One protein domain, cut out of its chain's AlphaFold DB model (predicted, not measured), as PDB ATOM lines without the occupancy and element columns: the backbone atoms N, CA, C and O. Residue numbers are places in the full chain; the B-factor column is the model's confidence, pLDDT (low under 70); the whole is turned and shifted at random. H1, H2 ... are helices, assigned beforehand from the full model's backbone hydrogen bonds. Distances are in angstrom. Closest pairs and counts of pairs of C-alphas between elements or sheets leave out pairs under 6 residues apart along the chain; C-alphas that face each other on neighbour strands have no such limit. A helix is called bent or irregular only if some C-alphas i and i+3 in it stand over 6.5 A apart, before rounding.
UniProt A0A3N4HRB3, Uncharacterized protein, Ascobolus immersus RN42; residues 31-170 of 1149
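AT A GLANCE: This is residues 31 to 170 of the 1149 residues of an uncharacterized protein of Ascobolus immersus RN42 (UniProt A0A3N4HRB3). A rounded, all-helix body is built round H2, with H1, H4 and H7 packed on it; H1, H2 and H4 make a bundle, three helices packed together at steep tilts. The hairpin of H5 and H6 packs on H4 through H5, while H8 touches no helix. The printed part has 140 residues with eight named helices, H1 to H8 along the chain, and no named strand. It is compact, with a radius of gyration of the C-alphas of 14.3 A and spans of 36 by 35 by 33 A.

HOW THE PARTS SIT: H1, residues 31 to 52, forms a hairpin with H2, residues 57 to 72; they touch at a steep tilt of 43 degrees, closest at the C-alphas of Thr 43 and Gly 66, 6.0 A apart. The hub, H4, residues 92 to 109, touches H2, closest at the C-alphas of Pro 62 and Thr 100, 5.3 A. H7, residues 146 to 158, touches H2 the same way at a shallow tilt of 31 degrees, with the C-alphas of Ile 64 and Ala 153 closest at 5.0 A. H5, residues 117 to 129, touches H4 with residues 123 to 126 alone, closest at the C-alphas of Thr 108 and Leu 123, 6.1 A. H6 is residues 133 to 141, H3 residues 86 to 90 and H8 residues 163 to 168. H3 only just touches H1, with 3 pairs of C-alphas within 8 A, closest at Ser 45 and Ala 88, 6.8 A. Each O i to N i+4 pair is within hydrogen-bond range in H3 to H8, against 17 of 18 in H1 and 10 of 12 in H2.

IN THESE COORDINATES: H1 measures 31.9 A from C-alpha 31 at (121.874, 129.742, 99.974), H4 25.4 A and H2 23.4 A. H2 is irregular: C-alphas 58 and 61 are 7.5 A apart. H8 ends with C-alpha 168 at (114.910, 99.896, 110.156).

THE WHOLE: The C-alphas farthest apart, of Cys 128 and His 168, are separated by 39.1 A. The printed part has no cut, and the link from H2 to H3 is long. Confidence is under 70 at residues 31 to 33, 74 to 75, 77 to 81, 165 to 166 and 168 to 170.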
ATOM      1  N   ASN A  31     120.597 130.081  99.329       43.03
ATOM      2  CA  ASN A  31     121.874 129.742  99.974       43.03
ATOM      3  C   ASN A  31     121.697 129.076 101.350       43.03
ATOM      4  O   ASN A  31     122.535 128.277 101.764       43.03
ATOM      5  N   HIS A  32     120.578 129.328 102.030       55.16
ATOM      6  CA  HIS A  32     120.263 128.681 103.309       55.16
ATOM      7  C   HIS A  32     119.876 127.203 103.141       55.16
ATOM      8  O   HIS A  32     120.152 126.400 104.030       55.16
ATOM      9  N   GLY A  33     119.325 126.824 101.980       67.88
ATOM     10  CA  GLY A  33     119.074 125.422 101.640       67.88
ATOM     11  C   GLY A  33     120.367 124.613 101.540       67.88
ATOM     12  O   GLY A  33     120.423 123.499 102.043       67.88
ATOM     13  N   ALA A  34     121.439 125.184 100.979       78.44
ATOM     14  CA  ALA A  34     122.731 124.502 100.879       78.44
ATOM     15  C   ALA A  34     123.328 124.175 102.262       78.44
ATOM     16  O   ALA A  34     123.727 123.034 102.500       78.44
ATOM     17  N   TYR A  35     123.336 125.138 103.192       85.50
ATOM     18  CA  TYR A  35     123.830 124.908 104.556       85.50
ATOM     19  C   TYR A  35     122.962 123.895 105.318       85.50
ATOM     20  O   TYR A  35     123.495 122.948 105.893       85.50
ATOM     21  N   LEU A  36     121.630 124.026 105.259       88.00
ATOM     22  CA  LEU A  36     120.721 123.094 105.934       88.00
ATOM     23  C   LEU A  36     120.849 121.664 105.382       88.00
ATOM     24  O   LEU A  36     120.986 120.723 106.158       88.00
ATOM     25  N   ASN A  37     120.898 121.505 104.056       87.94
ATOM     26  CA  ASN A  37     121.114 120.209 103.406       87.94
ATOM     27  C   ASN A  37     122.479 119.605 103.770       87.94
ATOM     28  O   ASN A  37     122.582 118.390 103.929       87.94
ATOM     29  N   THR A  38     123.509 120.440 103.948       91.62
ATOM     30  CA  THR A  38     124.831 119.998 104.422       91.62
ATOM     31  C   THR A  38     124.735 119.462 105.850       91.62
ATOM     32  O   THR A  38     125.183 118.349 106.107       91.62
ATOM     33  N   LEU A  39     124.074 120.184 106.765       94.12
ATOM     34  CA  LEU A  39     123.848 119.711 108.135       94.12
ATOM     35  C   LEU A  39     122.992 118.434 108.195       94.12
ATOM     36  O   LEU A  39     123.248 117.584 109.046       94.12
ATOM     37  N   ILE A  40     122.024 118.257 107.290       92.69
ATOM     38  CA  ILE A  40     121.235 117.018 107.162       92.69
ATOM     39  C   ILE A  40     122.138 115.851 106.726       92.69
ATOM     40  O   ILE A  40     122.209 114.852 107.437       92.69
ATOM     41  N   GLN A  41     122.909 116.000 105.641       92.00
ATOM     42  CA  GLN A  41     123.853 114.974 105.157       92.00
ATOM     43  C   GLN A  41     124.955 114.642 106.178       92.00
ATOM     44  O   GLN A  41     125.394 113.492 106.289       92.00
ATOM     45  N   TRP A  42     125.406 115.641 106.937       95.06
ATOM     46  CA  TRP A  42     126.360 115.455 108.027       95.06
ATOM     47  C   TRP A  42     125.713 114.761 109.227       95.06
ATOM     48  O   TRP A  42     126.363 113.931 109.845       95.06
ATOM     49  N   THR A  43     124.437 115.020 109.528       95.38
ATOM     50  CA  THR A  43     123.696 114.308 110.585       95.38
ATOM     51  C   THR A  43     123.473 112.840 110.215       95.38
ATOM     52  O   THR A  43     123.731 111.962 111.034       95.38
ATOM     53  N   ASP A  44     123.106 112.552 108.962       92.50
ATOM     54  CA  ASP A  44     123.067 111.190 108.407       92.50
ATOM     55  C   ASP A  44     124.422 110.475 108.552       92.50
ATOM     56  O   ASP A  44     124.501 109.357 109.066       92.50
ATOM     57  N   SER A  45     125.505 111.145 108.145       93.94
ATOM     58  CA  SER A  45     126.864 110.597 108.240       93.94
ATOM     59  C   SER A  45     127.324 110.422 109.687       93.94
ATOM     60  O   SER A  45     127.981 109.434 110.000       93.94
ATOM     61  N   PHE A  46     126.956 111.339 110.584       96.25
ATOM     62  CA  PHE A  46     127.242 111.236 112.009       96.25
ATOM     63  C   PHE A  46     126.545 110.019 112.623       96.25
ATOM     64  O   PHE A  46     127.207 109.240 113.299       96.25
ATOM     65  N   PHE A  47     125.256 109.791 112.351       94.38
ATOM     66  CA  PHE A  47     124.549 108.631 112.905       94.38
ATOM     67  C   PHE A  47     125.052 107.291 112.351       94.38
ATOM     68  O   PHE A  47     125.150 106.328 113.113       94.38
ATOM     69  N   LEU A  48     125.439 107.226 111.070       92.81
ATOM     70  CA  LEU A  48     126.141 106.058 110.519       92.81
ATOM     71  C   LEU A  48     127.483 105.817 111.229       92.81
ATOM     72  O   LEU A  48     127.795 104.688 111.608       92.81
ATOM     73  N   LEU A  49     128.267 106.877 111.436       95.00
ATOM     74  CA  LEU A  49     129.583 106.798 112.065       95.00
ATOM     75  C   LEU A  49     129.488 106.421 113.553       95.00
ATOM     76  O   LEU A  49     130.263 105.589 114.024       95.00
ATOM     77  N   ASP A  50     128.526 106.989 114.279       95.75
ATOM     78  CA  ASP A  50     128.223 106.681 115.681       95.75
ATOM     79  C   ASP A  50     127.784 105.219 115.846       95.75
ATOM     80  O   ASP A  50     128.248 104.533 116.755       95.75
ATOM     81  N   HIS A  51     126.965 104.699 114.923       92.81
ATOM     82  CA  HIS A  51     126.589 103.284 114.907       92.81
ATOM     83  C   HIS A  51     127.798 102.369 114.645       92.81
ATOM     84  O   HIS A  51     128.072 101.478 115.451       92.81
ATOM     85  N   HIS A  52     128.571 102.637 113.585       93.31
ATOM     86  CA  HIS A  52     129.759 101.855 113.213       93.31
ATOM     87  C   HIS A  52     130.806 101.794 114.341       93.31
ATOM     88  O   HIS A  52     131.405 100.749 114.595       93.31
ATOM     89  N   ASN A  53     130.997 102.894 115.078       94.19
ATOM     90  CA  ASN A  53     131.921 102.959 116.218       94.19
ATOM     91  C   ASN A  53     131.297 102.497 117.554       94.19
ATOM     92  O   ASN A  53     131.887 102.703 118.614       94.19
ATOM     93  N   ARG A  54     130.137 101.822 117.514       94.19
ATOM     94  CA  ARG A  54     129.432 101.231 118.671       94.19
ATOM     95  C   ARG A  54     128.987 102.247 119.735       94.19
ATOM     96  O   ARG A  54     128.973 101.927 120.921       94.19
ATOM     97  N   LYS A  55     128.576 103.443 119.301       93.44
ATOM     98  CA  LYS A  55     128.061 104.550 120.128       93.44
ATOM     99  C   LYS A  55     129.013 104.948 121.271       93.44
ATOM    100  O   LYS A  55     128.644 104.816 122.442       93.44
ATOM    101  N   PRO A  56     130.228 105.451 120.977       95.25
ATOM    102  CA  PRO A  56     131.182 105.843 122.013       95.25
ATOM    103  C   PRO A  56     130.595 106.916 122.945       95.25
ATOM    104  O   PRO A  56     129.811 107.776 122.530       95.25
ATOM    105  N   SER A  57     130.976 106.877 124.225       92.12
ATOM    106  CA  SER A  57     130.495 107.823 125.245       92.12
ATOM    107  C   SER A  57     130.944 109.261 124.980       92.12
ATOM    108  O   SER A  57     130.204 110.194 125.266       92.12
ATOM    109  N   GLU A  58     132.114 109.439 124.367       92.25
ATOM    110  CA  GLU A  58     132.677 110.744 123.989       92.25
ATOM    111  C   GLU A  58     131.791 111.503 122.983       92.25
ATOM    112  O   GLU A  58     131.778 112.731 122.958       92.25
ATOM    113  N   TRP A  59     131.006 110.791 122.164       95.12
ATOM    114  CA  TRP A  59     130.140 111.393 121.140       95.12
ATOM    115  C   TRP A  59     128.702 111.619 121.626       95.12
ATOM    116  O   TRP A  59     127.803 111.915 120.838       95.12
ATOM    117  N   LEU A  60     128.466 111.517 122.935       95.56
ATOM    118  CA  LEU A  60     127.148 111.698 123.535       95.56
ATOM    119  C   LEU A  60     126.589 113.119 123.332       95.56
ATOM    120  O   LEU A  60     125.402 113.269 123.058       95.56
ATOM    121  N   VAL A  61     127.434 114.156 123.369       95.75
ATOM    122  CA  VAL A  61     127.027 115.547 123.085       95.75
ATOM    123  C   VAL A  61     126.586 115.746 121.623       95.75
ATOM    124  O   VAL A  61     125.451 116.187 121.424       95.75
ATOM    125  N   PRO A  62     127.374 115.390 120.585       96.69
ATOM    126  CA  PRO A  62     126.890 115.453 119.204       96.69
ATOM    127  C   PRO A  62     125.703 114.522 118.923       96.69
ATOM    128  O   PRO A  62     124.858 114.882 118.108       96.69
ATOM    129  N   ARG A  63     125.559 113.394 119.637       96.19
ATOM    130  CA  ARG A  63     124.362 112.535 119.567       96.19
ATOM    131  C   ARG A  63     123.106 113.259 120.061       96.19
ATOM    132  O   ARG A  63     122.109 113.280 119.348       96.19
ATOM    133  N   ILE A  64     123.165 113.913 121.224       97.00
ATOM    134  CA  ILE A  64     122.072 114.753 121.759       97.00
ATOM    135  C   ILE A  64     121.697 115.859 120.759       97.00
ATOM    136  O   ILE A  64     120.519 116.049 120.452       97.00
ATOM    137  N   LEU A  65     122.699 116.564 120.220       96.88
ATOM    138  CA  LEU A  65     122.493 117.656 119.265       96.88
ATOM    139  C   LEU A  65     121.883 117.164 117.942       96.88
ATOM    140  O   LEU A  65     120.909 117.749 117.475       96.88
ATOM    141  N   GLY A  66     122.399 116.071 117.373       96.31
ATOM    142  CA  GLY A  66     121.894 115.473 116.136       96.31
ATOM    143  C   GLY A  66     120.462 114.948 116.265       96.31
ATOM    144  O   GLY A  66     119.644 115.165 115.370       96.31
ATOM    145  N   THR A  67     120.104 114.331 117.397       94.62
ATOM    146  CA  THR A  67     118.723 113.872 117.621       94.62
ATOM    147  C   THR A  67     117.777 115.063 117.790       94.62
ATOM    148  O   THR A  67     116.731 115.114 117.144       94.62
ATOM    149  N   ALA A  68     118.169 116.083 118.561       95.44
ATOM    150  CA  ALA A  68     117.391 117.316 118.692       95.44
ATOM    151  C   ALA A  68     117.267 118.102 117.371       95.44
ATOM    152  O   ALA A  68     116.287 118.823 117.173       95.44
ATOM    153  N   PHE A  69     118.232 117.964 116.456       95.50
ATOM    154  CA  PHE A  69     118.210 118.577 115.126       95.50
ATOM    155  C   PHE A  69     117.141 117.922 114.244       95.50
ATOM    156  O   PHE A  69     116.339 118.635 113.640       95.50
ATOM    157  N   ILE A  70     117.039 116.586 114.269       92.56
ATOM    158  CA  ILE A  70     115.943 115.849 113.618       92.56
ATOM    159  C   ILE A  70     114.586 116.272 114.200       92.56
ATOM    160  O   ILE A  70     113.684 116.624 113.444       92.56
ATOM    161  N   CYS A  71     114.449 116.336 115.531       90.25
ATOM    162  CA  CYS A  71     113.200 116.772 116.171       90.25
ATOM    163  C   CYS A  71     112.819 118.229 115.827       90.25
ATOM    164  O   CYS A  71     111.637 118.569 115.806       90.25
ATOM    165  N   ARG A  72     113.803 119.098 115.545       90.81
ATOM    166  CA  ARG A  72     113.587 120.505 115.165       90.81
ATOM    167  C   ARG A  72     113.171 120.679 113.702       90.81
ATOM    168  O   ARG A  72     112.356 121.553 113.419       90.81
ATOM    169  N   ILE A  73     113.697 119.870 112.780       88.25
ATOM    170  CA  ILE A  73     113.379 119.941 111.339       88.25
ATOM    171  C   ILE A  73     112.266 118.936 111.011       88.25
ATOM    172  O   ILE A  73     112.404 118.030 110.187       88.25
ATOM    173  N   ASN A  74     111.143 119.098 111.708       67.88
ATOM    174  CA  ASN A  74     109.979 118.239 111.552       67.88
ATOM    175  C   ASN A  74     109.490 118.250 110.085       67.88
ATOM    176  O   ASN A  74     109.500 119.293 109.428       67.88
ATOM    177  N   HIS A  75     109.057 117.088 109.589       64.88
ATOM    178  CA  HIS A  75     108.664 116.809 108.196       64.88
ATOM    179  C   HIS A  75     109.777 116.711 107.130       64.88
ATOM    180  O   HIS A  75     109.442 116.607 105.950       64.88
ATOM    181  N   TYR A  76     111.071 116.692 107.477       71.50
ATOM    182  CA  TYR A  76     112.103 116.302 106.502       71.50
ATOM    183  C   TYR A  76     112.320 114.781 106.518       71.50
ATOM    184  O   TYR A  76     112.797 114.221 107.507       71.50
ATOM    185  N   GLU A  77     111.998 114.108 105.410       69.88
ATOM    186  CA  GLU A  77     112.442 112.731 105.168       69.88
ATOM    187  C   GLU A  77     113.970 112.740 105.034       69.88
ATOM    188  O   GLU A  77     114.517 113.276 104.066       69.88
ATOM    189  N   MET A  78     114.684 112.180 106.017       67.06
ATOM    190  CA  MET A  78     116.136 112.042 105.904       67.06
ATOM    191  C   MET A  78     116.444 111.109 104.737       67.06
ATOM    192  O   MET A  78     116.079 109.931 104.749       67.06
ATOM    193  N   ALA A  79     117.084 111.657 103.705       65.06
ATOM    194  CA  ALA A  79     117.434 110.921 102.504       65.06
ATOM    195  C   ALA A  79     118.468 109.853 102.875       65.06
ATOM    196  O   ALA A  79     119.658 110.162 102.959       65.06
ATOM    197  N   SER A  80     117.988 108.621 103.102       61.56
ATOM    198  CA  SER A  80     118.736 107.478 103.646       61.56
ATOM    199  C   SER A  80     119.883 107.053 102.727       61.56
ATOM    200  O   SER A  80     119.851 106.053 102.007       61.56
ATOM    201  N   THR A  81     120.930 107.859 102.767       68.31
ATOM    202  CA  THR A  81     122.167 107.705 102.034       68.31
ATOM    203  C   THR A  81     122.993 106.678 102.790       68.31
ATOM    204  O   THR A  81     123.563 106.951 103.841       68.31
ATOM    205  N   ALA A  82     123.055 105.456 102.259       71.38
ATOM    206  CA  ALA A  82     123.848 104.352 102.810       71.38
ATOM    207  C   ALA A  82     125.372 104.543 102.611       71.38
ATOM    208  O   ALA A  82     126.116 103.584 102.422       71.38
ATOM    209  N   LYS A  83     125.841 105.795 102.558       87.25
ATOM    210  CA  LYS A  83     127.232 106.175 102.308       87.25
ATOM    211  C   LYS A  83     127.595 107.356 103.197       87.25
ATOM    212  O   LYS A  83     127.082 108.453 103.002       87.25
ATOM    213  N   LEU A  84     128.523 107.118 104.120       89.56
ATOM    214  CA  LEU A  84     129.267 108.167 104.814       89.56
ATOM    215  C   LEU A  84     129.869 109.143 103.792       89.56
ATOM    216  O   LEU A  84     130.444 108.706 102.790       89.56
ATOM    217  N   ILE A  85     129.787 110.448 104.055       92.94
ATOM    218  CA  ILE A  85     130.529 111.439 103.264       92.94
ATOM    219  C   ILE A  85     132.051 111.206 103.381       92.94
ATOM    220  O   ILE A  85     132.516 110.769 104.439       92.94
ATOM    221  N   PRO A  86     132.858 111.536 102.351       93.31
ATOM    222  CA  PRO A  86     134.302 111.277 102.360       93.31
ATOM    223  C   PRO A  86     135.043 111.868 103.567       93.31
ATOM    224  O   PRO A  86     135.973 111.255 104.078       93.31
ATOM    225  N   GLN A  87     134.602 113.025 104.069       92.06
ATOM    226  CA  GLN A  87     135.178 113.687 105.242       92.06
ATOM    227  C   GLN A  87     135.053 112.822 106.509       92.06
ATOM    228  O   GLN A  87     136.023 112.673 107.246       92.06
ATOM    229  N   ALA A  88     133.889 112.197 106.716       92.06
ATOM    230  CA  ALA A  88     133.618 111.310 107.849       92.06
ATOM    231  C   ALA A  88     134.357 109.962 107.746       92.06
ATOM    232  O   ALA A  88     134.578 109.306 108.760       92.06
ATOM    233  N   GLN A  89     134.744 109.554 106.531       93.19
ATOM    234  CA  GLN A  89     135.591 108.379 106.295       93.19
ATOM    235  C   GLN A  89     137.086 108.682 106.483       93.19
ATOM    236  O   GLN A  89     137.831 107.804 106.913       93.19
ATOM    237  N   GLN A  90     137.532 109.894 106.135       95.25
ATOM    238  CA  GLN A  90     138.948 110.268 106.140       95.25
ATOM    239  C   GLN A  90     139.470 110.623 107.539       95.25
ATOM    240  O   GLN A  90     140.568 110.196 107.893       95.25
ATOM    241  N   ASP A  91     138.706 111.386 108.323       96.50
ATOM    242  CA  ASP A  91     139.009 111.656 109.731       96.50
ATOM    243  C   ASP A  91     137.700 111.719 110.540       96.50
ATOM    244  O   ASP A  91     137.015 112.749 110.544       96.50
ATOM    245  N   PRO A  92     137.320 110.625 111.226       94.88
ATOM    246  CA  PRO A  92     136.065 110.572 111.962       94.88
ATOM    247  C   PRO A  92     136.062 111.489 113.192       94.88
ATOM    248  O   PRO A  92     135.005 111.994 113.565       94.88
ATOM    249  N   VAL A  93     137.218 111.750 113.812       94.81
ATOM    250  CA  VAL A  93     137.307 112.575 115.029       94.81
ATOM    251  C   VAL A  93     137.211 114.056 114.668       94.81
ATOM    252  O   VAL A  93     136.431 114.791 115.281       94.81
ATOM    253  N   LEU A  94     137.936 114.492 113.633       94.56
ATOM    254  CA  LEU A  94     137.825 115.849 113.098       94.56
ATOM    255  C   LEU A  94     136.429 116.107 112.517       94.56
ATOM    256  O   LEU A  94     135.877 117.189 112.722       94.56
ATOM    257  N   PHE A  95     135.819 115.120 111.853       96.56
ATOM    258  CA  PHE A  95     134.441 115.242 111.387       96.56
ATOM    259  C   PHE A  95     133.456 115.443 112.547       96.56
ATOM    260  O   PHE A  95     132.688 116.402 112.516       96.56
ATOM    261  N   VAL A  96     133.505 114.616 113.600       96.31
ATOM    262  CA  VAL A  96     132.628 114.770 114.779       96.31
ATOM    263  C   VAL A  96     132.872 116.109 115.493       96.31
ATOM    264  O   VAL A  96     131.917 116.775 115.891       96.31
ATOM    265  N   THR A  97     134.128 116.552 115.584       94.62
ATOM    266  CA  THR A  97     134.534 117.875 116.101       94.62
ATOM    267  C   THR A  97     133.850 119.012 115.325       94.62
ATOM    268  O   THR A  97     133.114 119.817 115.899       94.62
ATOM    269  N   VAL A  98     134.023 119.047 113.999       94.94
ATOM    270  CA  VAL A  98     133.463 120.093 113.123       94.94
ATOM    271  C   VAL A  98     131.930 120.018 113.053       94.94
ATOM    272  O   VAL A  98     131.264 121.056 113.036       94.94
ATOM    273  N   TYR A  99     131.353 118.813 113.086       96.25
ATOM    274  CA  TYR A  99     129.910 118.588 113.184       96.25
ATOM    275  C   TYR A  99     129.330 119.154 114.488       96.25
ATOM    276  O   TYR A  99     128.329 119.866 114.447       96.25
ATOM    277  N   THR A 100     129.988 118.911 115.628       95.94
ATOM    278  CA  THR A 100     129.552 119.405 116.947       95.94
ATOM    279  C   THR A 100     129.499 120.933 116.978       95.94
ATOM    280  O   THR A 100     128.474 121.496 117.360       95.94
ATOM    281  N   LEU A 101     130.552 121.613 116.506       95.12
ATOM    282  CA  LEU A 101     130.565 123.080 116.396       95.12
ATOM    283  C   LEU A 101     129.505 123.592 115.416       95.12
ATOM    284  O   LEU A 101     128.811 124.561 115.711       95.12
ATOM    285  N   SER A 102     129.322 122.922 114.277       95.25
ATOM    286  CA  SER A 102     128.316 123.316 113.280       95.25
ATOM    287  C   SER A 102     126.886 123.180 113.813       95.25
ATOM    288  O   SER A 102     126.053 124.051 113.563       95.25
ATOM    289  N   MET A 103     126.611 122.137 114.601       96.25
ATOM    290  CA  MET A 103     125.349 121.957 115.324       96.25
ATOM    291  C   MET A 103     125.158 123.024 116.405       96.25
ATOM    292  O   MET A 103     124.113 123.670 116.443       96.25
ATOM    293  N   LEU A 104     126.159 123.265 117.258       95.31
ATOM    294  CA  LEU A 104     126.089 124.293 118.302       95.31
ATOM    295  C   LEU A 104     125.905 125.697 117.714       95.31
ATOM    296  O   LEU A 104     125.112 126.479 118.235       95.31
ATOM    297  N   HIS A 105     126.558 126.004 116.593       93.69
ATOM    298  CA  HIS A 105     126.352 127.233 115.832       93.69
ATOM    299  C   HIS A 105     124.917 127.318 115.283       93.69
ATOM    300  O   HIS A 105     124.221 128.299 115.546       93.69
ATOM    301  N   PHE A 106     124.416 126.268 114.619       95.00
ATOM    302  CA  PHE A 106     123.028 126.199 114.143       95.00
ATOM    303  C   PHE A 106     122.001 126.397 115.271       95.00
ATOM    304  O   PHE A 106     121.056 127.172 115.114       95.00
ATOM    305  N   PHE A 107     122.188 125.762 116.430       95.31
ATOM    306  CA  PHE A 107     121.310 125.958 117.585       95.31
ATOM    307  C   PHE A 107     121.485 127.336 118.236       95.31
ATOM    308  O   PHE A 107     120.496 127.903 118.680       95.31
ATOM    309  N   THR A 108     122.685 127.931 118.215       93.50
ATOM    310  CA  THR A 108     122.906 129.321 118.663       93.50
ATOM    311  C   THR A 108     122.129 130.305 117.781       93.50
ATOM    312  O   THR A 108     121.522 131.244 118.290       93.50
ATOM    313  N   MET A 109     122.105 130.089 116.461       89.94
ATOM    314  CA  MET A 109     121.424 130.983 115.512       89.94
ATOM    315  C   MET A 109     119.924 130.690 115.342       89.94
ATOM    316  O   MET A 109     119.183 131.569 114.910       89.94
ATOM    317  N   THR A 110     119.462 129.493 115.720       90.62
ATOM    318  CA  THR A 110     118.032 129.128 115.805       90.62
ATOM    319  C   THR A 110     117.496 129.118 117.243       90.62
ATOM    320  O   THR A 110     116.426 128.563 117.493       90.62
ATOM    321  N   ALA A 111     118.224 129.716 118.191       90.62
ATOM    322  CA  ALA A 111     117.883 129.706 119.610       90.62
ATOM    323  C   ALA A 111     116.507 130.342 119.863       90.62
ATOM    324  O   ALA A 111     116.260 131.493 119.494       90.62
ATOM    325  N   SER A 112     115.619 129.601 120.526       88.06
ATOM    326  CA  SER A 112     114.275 130.062 120.885       88.06
ATOM    327  C   SER A 112     114.102 130.180 122.396       88.06
ATOM    328  O   SER A 112     114.709 129.457 123.184       88.06
ATOM    329  N   HIS A 113     113.197 131.061 122.818       85.25
ATOM    330  CA  HIS A 113     112.791 131.174 124.224       85.25
ATOM    331  C   HIS A 113     112.063 129.902 124.700       85.25
ATOM    332  O   HIS A 113     112.090 129.577 125.889       85.25
ATOM    333  N   ASN A 114     111.505 129.141 123.752       87.69
ATOM    334  CA  ASN A 114     110.840 127.857 123.967       87.69
ATOM    335  C   ASN A 114     111.825 126.672 124.008       87.69
ATOM    336  O   ASN A 114     111.398 125.542 124.225       87.69
ATOM    337  N   ASP A 115     113.130 126.894 123.803       92.62
ATOM    338  CA  ASP A 115     114.118 125.811 123.834       92.62
ATOM    339  C   ASP A 115     114.179 125.175 125.233       92.62
ATOM    340  O   ASP A 115     114.136 125.896 126.238       92.62
ATOM    341  N   PRO A 116     114.305 123.843 125.354       94.06
ATOM    342  CA  PRO A 116     114.349 123.194 126.658       94.06
ATOM    343  C   PRO A 116     115.564 123.672 127.465       94.06
ATOM    344  O   PRO A 116     116.595 124.065 126.912       94.06
ATOM    345  N   HIS A 117     115.458 123.650 128.797       93.44
ATOM    346  CA  HIS A 117     116.484 124.219 129.683       93.44
ATOM    347  C   HIS A 117     117.882 123.608 129.464       93.44
ATOM    348  O   HIS A 117     118.881 124.320 129.564       93.44
ATOM    349  N   TRP A 118     117.967 122.323 129.098       95.88
ATOM    350  CA  TRP A 118     119.235 121.676 128.748       95.88
ATOM    351  C   TRP A 118     119.860 122.266 127.469       95.88
ATOM    352  O   TRP A 118     121.061 122.521 127.451       95.88
ATOM    353  N   MET A 119     119.067 122.585 126.438       97.06
ATOM    354  CA  MET A 119     119.567 123.191 125.195       97.06
ATOM    355  C   MET A 119     120.086 124.603 125.474       97.06
ATOM    356  O   MET A 119     121.207 124.944 125.104       97.06
ATOM    357  N   ARG A 120     119.321 125.404 126.232       96.12
ATOM    358  CA  ARG A 120     119.770 126.730 126.689       96.12
ATOM    359  C   ARG A 120     121.056 126.654 127.523       96.12
ATOM    360  O   ARG A 120     121.904 127.533 127.403       96.12
ATOM    361  N   ALA A 121     121.242 125.603 128.321       95.31
ATOM    362  CA  ALA A 121     122.480 125.371 129.059       95.31
ATOM    363  C   ALA A 121     123.672 124.996 128.157       95.31
ATOM    364  O   ALA A 121     124.769 125.499 128.397       95.31
ATOM    365  N   PHE A 122     123.467 124.170 127.124       96.19
ATOM    366  CA  PHE A 122     124.503 123.827 126.138       96.19
ATOM    367  C   PHE A 122     124.951 125.069 125.357       96.19
ATOM    368  O   PHE A 122     126.145 125.347 125.263       96.19
ATOM    369  N   LEU A 123     123.993 125.864 124.872       95.81
ATOM    370  CA  LEU A 123     124.256 127.117 124.159       95.81
ATOM    371  C   LEU A 123     124.942 128.166 125.040       95.81
ATOM    372  O   LEU A 123     125.843 128.865 124.578       95.81
ATOM    373  N   TYR A 124     124.574 128.243 126.321       95.81
ATOM    374  CA  TYR A 124     125.258 129.102 127.282       95.81
ATOM    375  C   TYR A 124     126.729 128.698 127.460       95.81
ATOM    376  O   TYR A 124     127.604 129.546 127.303       95.81
ATOM    377  N   VAL A 125     127.015 127.412 127.708       95.88
ATOM    378  CA  VAL A 125     128.399 126.911 127.842       95.88
ATOM    379  C   VAL A 125     129.205 127.184 126.567       95.88
ATOM    380  O   VAL A 125     130.300 127.732 126.657       95.88
ATOM    381  N   HIS A 126     128.634 126.927 125.388       95.56
ATOM    382  CA  HIS A 126     129.247 127.257 124.095       95.56
ATOM    383  C   HIS A 126     129.598 128.748 123.955       95.56
ATOM    384  O   HIS A 126     130.713 129.094 123.559       95.56
ATOM    385  N   SER A 127     128.693 129.644 124.364       93.75
ATOM    386  CA  SER A 127     128.957 131.091 124.356       93.75
ATOM    387  C   SER A 127     130.081 131.517 125.315       93.75
ATOM    388  O   SER A 127     130.728 132.542 125.089       93.75
ATOM    389  N   CYS A 128     130.346 130.728 126.362       94.75
ATOM    390  CA  CYS A 128     131.436 130.959 127.307       94.75
ATOM    391  C   CYS A 128     132.783 130.394 126.826       94.75
ATOM    392  O   CYS A 128     133.810 131.011 127.110       94.75
ATOM    393  N   THR A 129     132.807 129.259 126.113       91.69
ATOM    394  CA  THR A 129     134.061 128.581 125.722       91.69
ATOM    395  C   THR A 129     134.655 129.028 124.389       91.69
ATOM    396  O   THR A 129     135.819 128.727 124.150       91.69
ATOM    397  N   ARG A 130     133.919 129.781 123.556       82.12
ATOM    398  CA  ARG A 130     134.415 130.339 122.275       82.12
ATOM    399  C   ARG A 130     135.075 129.274 121.388       82.12
ATOM    400  O   ARG A 130     136.273 129.325 121.121       82.12
ATOM    401  N   ASP A 131     134.269 128.307 120.965       83.25
ATOM    402  CA  ASP A 131     134.625 127.227 120.032       83.25
ATOM    403  C   ASP A 131     135.646 126.179 120.553       83.25
ATOM    404  O   ASP A 131     135.913 125.188 119.871       83.25
ATOM    405  N   ASP A 132     136.159 126.307 121.786       91.31
ATOM    406  CA  ASP A 132     136.948 125.261 122.459       91.31
ATOM    407  C   ASP A 132     136.043 124.079 122.874       91.31
ATOM    408  O   ASP A 132     135.290 124.159 123.856       91.31
ATOM    409  N   ILE A 133     136.095 122.977 122.108       88.19
ATOM    410  CA  ILE A 133     135.309 121.762 122.386       88.19
ATOM    411  C   ILE A 133     135.799 121.021 123.643       88.19
ATOM    412  O   ILE A 133     134.943 120.690 124.464       88.19
ATOM    413  N   PRO A 134     137.103 120.751 123.866       91.00
ATOM    414  CA  PRO A 134     137.571 120.167 125.128       91.00
ATOM    415  C   PRO A 134     137.085 120.921 126.377       91.00
ATOM    416  O   PRO A 134     136.599 120.293 127.323       91.00
ATOM    417  N   ALA A 135     137.138 122.256 126.374       92.81
ATOM    418  CA  ALA A 135     136.606 123.072 127.464       92.81
ATOM    419  C   ALA A 135     135.075 122.971 127.571       92.81
ATOM    420  O   ALA A 135     134.549 122.878 128.681       92.81
ATOM    421  N   LEU A 136     134.359 122.946 126.440       93.81
ATOM    422  CA  LEU A 136     132.903 122.776 126.394       93.81
ATOM    423  C   LEU A 136     132.461 121.433 126.974       93.81
ATOM    424  O   LEU A 136     131.562 121.405 127.811       93.81
ATOM    425  N   LEU A 137     133.100 120.332 126.569       90.31
ATOM    426  CA  LEU A 137     132.800 118.994 127.080       90.31
ATOM    427  C   LEU A 137     133.083 118.926 128.583       90.31
ATOM    428  O   LEU A 137     132.196 118.553 129.343       90.31
ATOM    429  N   THR A 138     134.242 119.425 129.028       93.12
ATOM    430  CA  THR A 138     134.595 119.490 130.459       93.12
ATOM    431  C   THR A 138     133.565 120.294 131.272       93.12
ATOM    432  O   THR A 138     133.184 119.895 132.371       93.12
ATOM    433  N   GLN A 139     133.063 121.416 130.739       95.06
ATOM    434  CA  GLN A 139     132.033 122.226 131.407       95.06
ATOM    435  C   GLN A 139     130.632 121.597 131.362       95.06
ATOM    436  O   GLN A 139     129.852 121.794 132.296       95.06
ATOM    437  N   LEU A 140     130.302 120.826 130.320       92.50
ATOM    438  CA  LEU A 140     129.058 120.056 130.263       92.50
ATOM    439  C   LEU A 140     129.088 118.861 131.219       92.50
ATOM    440  O   LEU A 140     128.117 118.678 131.946       92.50
ATOM    441  N   GLU A 141     130.189 118.118 131.300       90.81
ATOM    442  CA  GLU A 141     130.376 117.008 132.249       90.81
ATOM    443  C   GLU A 141     130.397 117.485 133.711       90.81
ATOM    444  O   GLU A 141     129.860 116.820 134.598       90.81
ATOM    445  N   ALA A 142     130.934 118.681 133.974       93.69
ATOM    446  CA  ALA A 142     130.851 119.323 135.287       93.69
ATOM    447  C   ALA A 142     129.423 119.774 135.666       93.69
ATOM    448  O   ALA A 142     129.136 119.981 136.847       93.69
ATOM    449  N   ARG A 143     128.524 119.946 134.683       95.44
ATOM    450  CA  ARG A 143     127.135 120.408 134.871       95.44
ATOM    451  C   ARG A 143     126.100 119.279 134.794       95.44
ATOM    452  O   ARG A 143     125.036 119.393 135.404       95.44
ATOM    453  N   TYR A 144     126.406 118.212 134.064       96.44
ATOM    454  CA  TYR A 144     125.546 117.066 133.800       96.44
ATOM    455  C   TYR A 144     126.354 115.779 133.926       96.44
ATOM    456  O   TYR A 144     127.337 115.573 133.220       96.44
ATOM    457  N   THR A 145     125.902 114.867 134.784       95.56
ATOM    458  CA  THR A 145     126.518 113.538 134.866       95.56
ATOM    459  C   THR A 145     126.349 112.778 133.540       95.56
ATOM    460  O   THR A 145     125.319 112.937 132.875       95.56
ATOM    461  N   PRO A 146     127.277 111.872 133.170       92.38
ATOM    462  CA  PRO A 146     127.139 111.056 131.962       92.38
ATOM    463  C   PRO A 146     125.826 110.258 131.897       92.38
ATOM    464  O   PRO A 146     125.289 110.045 130.818       92.38
ATOM    465  N   GLN A 147     125.258 109.874 133.049       95.38
ATOM    466  CA  GLN A 147     123.950 109.212 133.128       95.38
ATOM    467  C   GLN A 147     122.780 110.146 132.776       95.38
ATOM    468  O   GLN A 147     121.835 109.706 132.129       95.38
ATOM    469  N   GLN A 148     122.841 111.429 133.151       96.06
ATOM    470  CA  GLN A 148     121.835 112.422 132.752       96.06
ATOM    471  C   GLN A 148     121.940 112.763 131.263       96.06
ATOM    472  O   GLN A 148     120.917 112.897 130.600       96.06
ATOM    473  N   LEU A 149     123.161 112.859 130.728       95.31
ATOM    474  CA  LEU A 149     123.383 113.046 129.293       95.31
ATOM    475  C   LEU A 149     122.894 111.832 128.485       95.31
ATOM    476  O   LEU A 149     122.256 112.006 127.451       95.31
ATOM    477  N   GLN A 150     123.118 110.609 128.978       95.75
ATOM    478  CA  GLN A 150     122.617 109.389 128.341       95.75
ATOM    479  C   GLN A 150     121.087 109.315 128.404       95.75
ATOM    480  O   GLN A 150     120.457 109.129 127.370       95.75
ATOM    481  N   GLY A 151     120.487 109.572 129.573       95.69
ATOM    482  CA  GLY A 151     119.030 109.633 129.724       95.69
ATOM    483  C   GLY A 151     118.377 110.667 128.802       95.69
ATOM    484  O   GLY A 151     117.365 110.364 128.184       95.69
ATOM    485  N   LEU A 152     118.997 111.840 128.627       96.19
ATOM    486  CA  LEU A 152     118.553 112.863 127.676       96.19
ATOM    487  C   LEU A 152     118.685 112.407 126.210       96.19
ATOM    488  O   LEU A 152     117.801 112.674 125.397       96.19
ATOM    489  N   ALA A 153     119.770 111.716 125.850       95.44
ATOM    490  CA  ALA A 153     119.926 111.154 124.508       95.44
ATOM    491  C   ALA A 153     118.871 110.071 124.217       95.44
ATOM    492  O   ALA A 153     118.352 110.001 123.100       95.44
ATOM    493  N   ASP A 154     118.529 109.258 125.218       94.75
ATOM    494  CA  ASP A 154     117.490 108.233 125.123       94.75
ATOM    495  C   ASP A 154     116.082 108.855 125.066       94.75
ATOM    496  O   ASP A 154     115.282 108.444 124.227       94.75
ATOM    497  N   GLU A 155     115.791 109.879 125.873       95.19
ATOM    498  CA  GLU A 155     114.537 110.658 125.863       95.19
ATOM    499  C   GLU A 155     114.291 111.294 124.484       95.19
ATOM    500  O   GLU A 155     113.285 111.005 123.836       95.19
ATOM    501  N   LEU A 156     115.277 112.022 123.946       93.69
ATOM    502  CA  LEU A 156     115.210 112.589 122.591       93.69
ATOM    503  C   LEU A 156     115.066 111.520 121.494       93.69
ATOM    504  O   LEU A 156     114.502 111.793 120.437       93.69
ATOM    505  N   THR A 157     115.564 110.301 121.723       91.19
ATOM    506  CA  THR A 157     115.400 109.175 120.786       91.19
ATOM    507  C   THR A 157     113.985 108.580 120.838       91.19
ATOM    508  O   THR A 157     113.522 108.026 119.839       91.19
ATOM    509  N   HIS A 158     113.271 108.718 121.961       90.31
ATOM    510  CA  HIS A 158     111.857 108.344 122.079       90.31
ATOM    511  C   HIS A 158     110.927 109.400 121.467       90.31
ATOM    512  O   HIS A 158     109.972 109.015 120.790       90.31
ATOM    513  N   ASP A 159     111.244 110.686 121.642       85.88
ATOM    514  CA  ASP A 159     110.487 111.830 121.104       85.88
ATOM    515  C   ASP A 159     110.696 112.072 119.594       85.88
ATOM    516  O   ASP A 159     110.004 112.892 118.987       85.88
ATOM    517  N   ASN A 160     111.650 111.380 118.965       84.69
ATOM    518  CA  ASN A 160     111.964 111.546 117.547       84.69
ATOM    519  C   ASN A 160     110.778 111.114 116.651       84.69
ATOM    520  O   ASN A 160     110.459 109.921 116.611       84.69
ATOM    521  N   PRO A 161     110.161 112.021 115.860       79.56
ATOM    522  CA  PRO A 161     109.015 111.678 115.013       79.56
ATOM    523  C   PRO A 161     109.361 110.665 113.907       79.56
ATOM    524  O   PRO A 161     108.482 109.958 113.428       79.56
ATOM    525  N   ASN A 162     110.643 110.543 113.543       79.31
ATOM    526  CA  ASN A 162     111.150 109.625 112.521       79.31
ATOM    527  C   ASN A 162     111.692 108.304 113.123       79.31
ATOM    528  O   ASN A 162     112.549 107.648 112.523       79.31
ATOM    529  N   ARG A 163     111.228 107.905 114.320       80.62
ATOM    530  CA  ARG A 163     111.724 106.734 115.075       80.62
ATOM    531  C   ARG A 163     111.748 105.431 114.267       80.62
ATOM    532  O   ARG A 163     112.719 104.684 114.366       80.62
ATOM    533  N   GLU A 164     110.721 105.163 113.462       76.38
ATOM    534  CA  GLU A 164     110.630 103.949 112.631       76.38
ATOM    535  C   GLU A 164     111.746 103.899 111.571       76.38
ATOM    536  O   GLU A 164     112.404 102.872 111.397       76.38
ATOM    537  N   LEU A 165     112.048 105.045 110.951       69.44
ATOM    538  CA  LEU A 165     113.106 105.199 109.945       69.44
ATOM    539  C   LEU A 165     114.503 104.905 110.531       69.44
ATOM    540  O   LEU A 165     115.337 104.266 109.890       69.44
ATOM    541  N   MET A 166     114.742 105.330 111.777       67.06
ATOM    542  CA  MET A 166     115.979 105.049 112.524       67.06
ATOM    543  C   MET A 166     116.054 103.607 113.057       67.06
ATOM    544  O   MET A 166     117.151 103.103 113.309       67.06
ATOM    545  N   GLY A 167     114.906 102.942 113.233       70.25
ATOM    546  CA  GLY A 167     114.815 101.537 113.630       70.25
ATOM    547  C   GLY A 167     115.214 100.589 112.500       70.25
ATOM    548  O   GLY A 167     116.108  99.764 112.676       70.25
ATOM    549  N   HIS A 168     114.622 100.756 111.312       65.56
ATOM    550  CA  HIS A 168     114.910  99.896 110.156       65.56
ATOM    551  C   HIS A 168     116.381  99.935 109.712       65.56
ATOM    552  O   HIS A 168     116.917  98.921 109.267       65.56
ATOM    553  N   ARG A 169     117.075 101.066 109.908       62.72
ATOM    554  CA  ARG A 169     118.504 101.233 109.576       62.72
ATOM    555  C   ARG A 169     119.454 100.351 110.408       62.72
ATOM    556  O   ARG A 169     120.630 100.282 110.079       62.72
ATOM    557  N   GLN A 170     118.975  99.695 111.473       58.06
ATOM    558  CA  GLN A 170     119.779  98.826 112.351       58.06
ATOM    559  C   GLN A 170     119.661  97.323 112.029       58.06
ATOM    560  O   GLN A 170     120.276  96.517 112.721       58.06
TER     561      GLN A 170